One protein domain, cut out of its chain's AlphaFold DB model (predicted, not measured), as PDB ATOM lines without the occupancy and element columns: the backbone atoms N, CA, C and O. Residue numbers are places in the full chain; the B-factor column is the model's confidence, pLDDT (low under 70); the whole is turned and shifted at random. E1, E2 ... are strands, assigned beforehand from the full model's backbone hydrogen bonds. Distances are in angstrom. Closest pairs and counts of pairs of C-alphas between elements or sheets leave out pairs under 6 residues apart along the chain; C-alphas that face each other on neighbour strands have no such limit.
ATOM      1  N   VAL A   6     157.529 128.047 140.759       80.44
ATOM      2  CA  VAL A   6     158.975 128.161 140.918       80.44
ATOM      3  C   VAL A   6     159.579 126.780 140.743       80.44
ATOM      4  O   VAL A   6     159.257 125.856 141.494       80.44
ATOM      5  N   ASP A   7     160.471 126.651 139.770       78.56
ATOM      6  CA  ASP A   7     161.267 125.448 139.574       78.56
ATOM      7  C   ASP A   7     162.549 125.544 140.395       78.56
ATOM      8  O   ASP A   7     163.345 126.469 140.247       78.56
ATOM      9  N   PHE A   8     162.751 124.575 141.282       75.31
ATOM     10  CA  PHE A   8     163.940 124.475 142.112       75.31
ATOM     11  C   PHE A   8     164.741 123.247 141.722       75.31
ATOM     12  O   PHE A   8     164.224 122.130 141.743       75.31
ATOM     13  N   GLN A   9     166.022 123.450 141.431       71.94
ATOM     14  CA  GLN A   9     166.949 122.372 141.124       71.94
ATOM     15  C   GLN A   9     168.023 122.260 142.209       71.94
ATOM     16  O   GLN A   9     168.676 123.246 142.538       71.94
ATOM     17  N   LEU A  10     168.221 121.056 142.746       70.31
ATOM     18  CA  LEU A  10     169.281 120.740 143.706       70.31
ATOM     19  C   LEU A  10     169.867 119.365 143.393       70.31
ATOM     20  O   LEU A  10     169.123 118.392 143.282       70.31
ATOM     21  N   ASP A  11     171.191 119.281 143.254       68.38
ATOM     22  CA  ASP A  11     171.919 118.041 142.939       68.38
ATOM     23  C   ASP A  11     171.329 117.276 141.731       68.38
ATOM     24  O   ASP A  11     171.178 116.054 141.749       68.38
ATOM     25  N   GLY A  12     170.919 118.004 140.685       68.62
ATOM     26  CA  GLY A  12     170.310 117.424 139.479       68.62
ATOM     27  C   GLY A  12     168.856 116.960 139.641       68.62
ATOM     28  O   GLY A  12     168.278 116.420 138.700       68.62
ATOM     29  N   ARG A  13     168.233 117.177 140.805       70.69
ATOM     30  CA  ARG A  13     166.800 116.933 141.030       70.69
ATOM     31  C   ARG A  13     166.030 118.232 140.862       70.69
ATOM     32  O   ARG A  13     166.372 119.213 141.510       70.69
ATOM     33  N   SER A  14     164.975 118.217 140.050       75.00
ATOM     34  CA  SER A  14     164.053 119.346 139.909       75.00
ATOM     35  C   SER A  14     162.779 119.111 140.721       75.00
ATOM     36  O   SER A  14     162.241 118.002 140.737       75.00
ATOM     37  N   GLN A  15     162.289 120.151 141.385       78.88
ATOM     38  CA  GLN A  15     160.976 120.190 142.013       78.88
ATOM     39  C   GLN A  15     160.297 121.521 141.699       78.88
ATOM     40  O   GLN A  15     160.853 122.585 141.956       78.88
ATOM     41  N   THR A  16     159.069 121.464 141.199       83.44
ATOM     42  CA  THR A  16     158.230 122.652 141.030       83.44
ATOM     43  C   THR A  16     157.437 122.890 142.311       83.44
ATOM     44  O   THR A  16     156.781 121.983 142.835       83.44
ATOM     45  N   ARG A  17     157.486 124.114 142.835       83.75
ATOM     46  CA  ARG A  17     156.666 124.579 143.960       83.75
ATOM     47  C   ARG A  17     155.836 125.770 143.525       83.75
ATOM     48  O   ARG A  17     156.263 126.565 142.703       83.75
ATOM     49  N   VAL A  18     154.640 125.887 144.079       85.31
ATOM     50  CA  VAL A  18     153.755 127.022 143.824       85.31
ATOM     51  C   VAL A  18     153.765 127.891 145.070       85.31
ATOM     52  O   VAL A  18     153.580 127.372 146.171       85.31
ATOM     53  N   SER A  19     154.016 129.189 144.901       85.50
ATOM     54  CA  SER A  19     154.010 130.124 146.019       85.50
ATOM     55  C   SER A  19     152.632 130.190 146.678       85.50
ATOM     56  O   SER A  19     151.604 129.996 146.024       85.50
ATOM     57  N   ASN A  20     152.593 130.514 147.966       85.38
ATOM     58  CA  ASN A  20     151.337 130.840 148.638       85.38
ATOM     59  C   ASN A  20     150.850 132.261 148.256       85.38
ATOM     60  O   ASN A  20     151.460 132.964 147.444       85.38
ATOM     61  N   HIS A  21     149.760 132.711 148.888       83.56
ATOM     62  CA  HIS A  21     149.145 134.016 148.619       83.56
ATOM     63  C   HIS A  21     150.029 135.230 148.975       83.56
ATOM     64  O   HIS A  21     149.764 136.330 148.470       83.56
ATOM     65  N   SER A  22     151.043 135.052 149.839       82.88
ATOM     66  CA  SER A  22     152.054 136.062 150.194       82.88
ATOM     67  C   SER A  22     153.319 135.979 149.332       82.88
ATOM     68  O   SER A  22     154.214 136.798 149.512       82.88
ATOM     69  N   GLY A  23     153.386 135.043 148.379       79.25
ATOM     70  CA  GLY A  23     154.558 134.842 147.522       79.25
ATOM     71  C   GLY A  23     155.652 133.976 148.154       79.25
ATOM     72  O   GLY A  23     156.734 133.860 147.590       79.25
ATOM     73  N   GLU A  24     155.385 133.347 149.298       81.56
ATOM     74  CA  GLU A  24     156.342 132.472 149.974       81.56
ATOM     75  C   GLU A  24     156.402 131.095 149.304       81.56
ATOM     76  O   GLU A  24     155.373 130.525 148.922       81.56
ATOM     77  N   VAL A  25     157.613 130.545 149.199       84.06
ATOM     78  CA  VAL A  25     157.883 129.188 148.718       84.06
ATOM     79  C   VAL A  25     158.712 128.460 149.769       84.06
ATOM     80  O   VAL A  25     159.822 128.882 150.086       84.06
ATOM     81  N   GLN A  26     158.196 127.344 150.283       78.38
ATOM     82  CA  GLN A  26     158.903 126.527 151.266       78.38
ATOM     83  C   GLN A  26     159.601 125.342 150.596       78.38
ATOM     84  O   GLN A  26     158.987 124.565 149.856       78.38
ATOM     85  N   ILE A  27     160.897 125.189 150.873       77.00
ATOM     86  CA  ILE A  27     161.737 124.123 150.329       77.00
ATOM     87  C   ILE A  27     162.516 123.475 151.468       77.00
ATOM     88  O   ILE A  27     163.187 124.157 152.234       77.00
ATOM     89  N   VAL A  28     162.443 122.147 151.560       73.44
ATOM     90  CA  VAL A  28     163.201 121.371 152.546       73.44
ATOM     91  C   VAL A  28     164.392 120.719 151.853       73.44
ATOM     92  O   VAL A  28     164.219 119.852 150.995       73.44
ATOM     93  N   VAL A  29     165.600 121.117 152.246       71.94
ATOM     94  CA  VAL A  29     166.852 120.502 151.797       71.94
ATOM     95  C   VAL A  29     167.273 119.456 152.828       71.94
ATOM     96  O   VAL A  29     167.687 119.791 153.930       71.94
ATOM     97  N   LYS A  30     167.140 118.169 152.487       67.00
ATOM     98  CA  LYS A  30     167.540 117.046 153.356       67.00
ATOM     99  C   LYS A  30     168.980 116.614 153.081       67.00
ATOM    100  O   LYS A  30     169.217 115.467 152.707       67.00
ATOM    101  N   LYS A  31     169.922 117.546 153.186       64.44
ATOM    102  CA  LYS A  31     171.343 117.266 152.980       64.44
ATOM    103  C   LYS A  31     172.150 118.024 154.029       64.44
ATOM    104  O   LYS A  31     172.106 119.248 154.067       64.44
ATOM    105  N   THR A  32     172.771 117.275 154.932       56.34
ATOM    106  CA  THR A  32     173.372 117.776 156.180       56.34
ATOM    107  C   THR A  32     174.835 118.187 156.029       56.34
ATOM    108  O   THR A  32     175.394 118.768 156.946       56.34
ATOM    109  N   ASP A  33     175.453 117.891 154.888       66.81
ATOM    110  CA  ASP A  33     176.857 118.155 154.561       66.81
ATOM    111  C   ASP A  33     177.059 119.391 153.663       66.81
ATOM    112  O   ASP A  33     178.176 119.665 153.234       66.81
ATOM    113  N   ILE A  34     176.002 120.155 153.357       69.44
ATOM    114  CA  ILE A  34     176.144 121.393 152.577       69.44
ATOM    115  C   ILE A  34     176.527 122.551 153.504       69.44
ATOM    116  O   ILE A  34     175.682 123.074 154.230       69.44
ATOM    117  N   GLU A  35     177.781 122.994 153.423       72.88
ATOM    118  CA  GLU A  35     178.261 124.183 154.142       72.88
ATOM    119  C   GLU A  35     177.688 125.475 153.542       72.88
ATOM    120  O   GLU A  35     177.098 126.299 154.245       72.88
ATOM    121  N   GLU A  36     177.816 125.634 152.225       82.06
ATOM    122  CA  GLU A  36     177.257 126.752 151.475       82.06
ATOM    123  C   GLU A  36     176.888 126.353 150.043       82.06
ATOM    124  O   GLU A  36     177.513 125.480 149.439       82.06
ATOM    125  N   PHE A  37     175.867 126.994 149.477       80.00
ATOM    126  CA  PHE A  37     175.502 126.826 148.075       80.00
ATOM    127  C   PHE A  37     174.880 128.104 147.494       80.00
ATOM    128  O   PHE A  37     174.217 128.857 148.210       80.00
ATOM    129  N   PRO A  38     175.060 128.380 146.191       84.75
ATOM    130  CA  PRO A  38     174.374 129.487 145.547       84.75
ATOM    131  C   PRO A  38     172.904 129.139 145.263       84.75
ATOM    132  O   PRO A  38     172.611 128.183 144.548       84.75
ATOM    133  N   LEU A  39     171.977 129.958 145.754       84.94
ATOM    134  CA  LEU A  39     170.603 130.037 145.269       84.94
ATOM    135  C   LEU A  39     170.551 131.046 144.117       84.94
ATOM    136  O   LEU A  39     170.585 132.262 144.326       84.94
ATOM    137  N   ASN A  40     170.477 130.524 142.899       86.62
ATOM    138  CA  ASN A  40     170.309 131.311 141.686       86.62
ATOM    139  C   ASN A  40     168.817 131.506 141.398       86.62
ATOM    140  O   ASN A  40     168.066 130.535 141.326       86.62
ATOM    141  N   VAL A  41     168.395 132.753 141.205       88.38
ATOM    142  CA  VAL A  41     167.018 133.114 140.855       88.38
ATOM    143  C   VAL A  41     167.003 133.644 139.428       88.38
ATOM    144  O   VAL A  41     167.763 134.549 139.089       88.38
ATOM    145  N   TYR A  42     166.123 133.085 138.603       87.12
ATOM    146  CA  TYR A  42     165.933 133.467 137.208       87.12
ATOM    147  C   TYR A  42     164.550 134.102 137.068       87.12
ATOM    148  O   TYR A  42     163.548 133.493 137.431       87.12
ATOM    149  N   ALA A  43     164.496 135.340 136.572       86.62
ATOM    150  CA  ALA A  43     163.225 135.996 136.246       86.62
ATOM    151  C   ALA A  43     162.716 135.598 134.848       86.62
ATOM    152  O   ALA A  43     161.521 135.682 134.581       86.62
ATOM    153  N   ASP A  44     163.631 135.156 133.983       85.75
ATOM    154  CA  ASP A  44     163.362 134.640 132.647       85.75
ATOM    155  C   ASP A  44     163.931 133.211 132.556       85.75
ATOM    156  O   ASP A  44     165.140 133.037 132.746       85.75
ATOM    157  N   PRO A  45     163.101 132.185 132.295       80.00
ATOM    158  CA  PRO A  45     163.558 130.800 132.193       80.00
ATOM    159  C   PRO A  45     164.480 130.540 130.992       80.00
ATOM    160  O   PRO A  45     165.164 129.520 130.976       80.00
ATOM    161  N   ALA A  46     164.508 131.427 129.991       86.88
ATOM    162  CA  ALA A  46     165.414 131.329 128.848       86.88
ATOM    163  C   ALA A  46     166.766 132.029 129.084       86.88
ATOM    164  O   ALA A  46     167.651 131.948 128.230       86.88
ATOM    165  N   ALA A  47     166.947 132.722 130.213       89.56
ATOM    166  CA  ALA A  47     168.178 133.448 130.497       89.56
ATOM    167  C   ALA A  47     169.334 132.503 130.862       89.56
ATOM    168  O   ALA A  47     169.211 131.641 131.731       89.56
ATOM    169  N   GLU A  48     170.502 132.733 130.260       89.44
ATOM    170  CA  GLU A  48     171.725 131.980 130.580       89.44
ATOM    171  C   GLU A  48     172.304 132.340 131.962       89.44
ATOM    172  O   GLU A  48     173.010 131.537 132.574       89.44
ATOM    173  N   GLN A  49     172.010 133.540 132.475       91.31
ATOM    174  CA  GLN A  49     172.517 134.046 133.754       91.31
ATOM    175  C   GLN A  49     171.375 134.336 134.735       91.31
ATOM    176  O   GLN A  49     170.307 134.790 134.316       91.31
ATOM    177  N   PRO A  50     171.587 134.115 136.046       91.25
ATOM    178  CA  PRO A  50     170.575 134.420 137.043       91.25
ATOM    179  C   PRO A  50     170.396 135.930 137.204       91.25
ATOM    180  O   PRO A  50     171.362 136.691 137.162       91.25
ATOM    181  N   SER A  51     169.162 136.363 137.461       94.19
ATOM    182  CA  SER A  51     168.878 137.758 137.808       94.19
ATOM    183  C   SER A  51     169.377 138.102 139.211       94.19
ATOM    184  O   SER A  51     169.760 139.241 139.459       94.19
ATOM    185  N   HIS A  52     169.392 137.122 140.123       91.00
ATOM    186  CA  HIS A  52     169.938 137.258 141.473       91.00
ATOM    187  C   HIS A  52     170.658 135.982 141.900       91.00
ATOM    188  O   HIS A  52     170.240 134.872 141.568       91.00
ATOM    189  N   ARG A  53     171.719 136.139 142.691       90.38
ATOM    190  CA  ARG A  53     172.467 135.033 143.286       90.38
ATOM    191  C   ARG A  53     172.643 135.288 144.773       90.38
ATOM    192  O   ARG A  53     173.272 136.270 145.158       90.38
ATOM    193  N   PHE A  54     172.124 134.384 145.591       86.00
ATOM    194  CA  PHE A  54     172.282 134.409 147.042       86.00
ATOM    195  C   PHE A  54     173.204 133.270 147.458       86.00
ATOM    196  O   PHE A  54     173.069 132.167 146.944       86.00
ATOM    197  N   ILE A  55     174.136 133.506 148.378       83.12
ATOM    198  CA  ILE A  55     174.886 132.412 149.004       83.12
ATOM    199  C   ILE A  55     174.107 131.978 150.238       83.12
ATOM    200  O   ILE A  55     173.946 132.750 151.179       83.12
ATOM    201  N   VAL A  56     173.594 130.755 150.205       82.94
ATOM    202  CA  VAL A  56     172.873 130.136 151.314       82.94
ATOM    203  C   VAL A  56     173.866 129.297 152.094       82.94
ATOM    204  O   VAL A  56     174.585 128.498 151.500       82.94
ATOM    205  N   LYS A  57     173.892 129.453 153.417       80.38
ATOM    206  CA  LYS A  57     174.722 128.652 154.321       80.38
ATOM    207  C   LYS A  57     173.827 127.911 155.312       80.38
ATOM    208  O   LYS A  57     173.562 128.445 156.384       80.38
TER     209      LYS A  57
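AT A GLANCE: This is residues 6 to 57 of the 125 residues of a protein of Pseudomonadales bacterium (UniProt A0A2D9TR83). Two separate two-stranded hairpins, E1 with E2 and E3 with E4, make the named parts of this domain, with E1 near E3, and a long bowed loop, residues 19 to 36, joins one hairpin to the other. The two C-alphas farthest apart in the domain, those of His 21 and Asp 33, both belong to this loop. The printed part has 52 residues, with no named helix and four named strands in the order E1, E2, E3, E4 along the chain; they make two antiparallel sheets, E1 - E2 and E3 - E4. The class is all strand, though under half of the residues, 21 of 52, are in named elements. The whole is only just loose, close to compact, with a radius of gyration of the C-alphas of 12.0 A and spans of 30 by 27 by 19 A.

IN THESE COORDINATES: E2, the longest strand by residues, is residues 13 to 18 and measures 16.7 A from first to last C-alpha. E1 is residues 6 to 10, 13.0 A long, and begins at C-alpha 6 (158.975, 128.161, 140.918). E3 is residues 37 to 41, 12.8 A long, with C-alpha 37 at (175.502, 126.826, 148.075). E4 is residues 52 to 56, 12.5 A long, and ends at C-alpha 56 (172.873, 130.136, 151.314).

HOW THE PARTS SIT: E1 and E2 form a hairpin of antiparallel neighbours, with 155 degrees between their directions. The C-alphas of Asp 7 and Thr 16 face each other at 4.4 A. N 8 and O 15 are within hydrogen-bond range at 2.8 A, and N 10 and O 13 at 2.9 A. E1 and E3 are near each other, with 9 pairs of C-alphas within 10 A. E3 and E4 form the other hairpin, antiparallel with 153 degrees between their directions. The C-alphas of Asn 40 and Arg 53 face each other at 4.6 A. N 39 and O 54 are within hydrogen-bond range at 2.7 A, and N 54 and O 39 at 2.9 A. E2 is apart from E3 and from E4, and E1 is apart from E4.

THE WHOLE: The C-alphas of His 21 and Asp 33 are 32.5 A apart, and those of Val 6 and Lys 57, the first and last printed residues, 20.7 A. The printed part has no cut. The link from E1 to E2 is tight, with 2 residues; that from E3 to E4 is short, with 10; that from E2 to E3 is long, with 18, and its C-alphas lie 8 to 19 A from the mean of the C-alphas. The mean pLDDT of the printed part is 80.3, and the model's confidence is under 70 at residues 11 to 12 and 30 to 34.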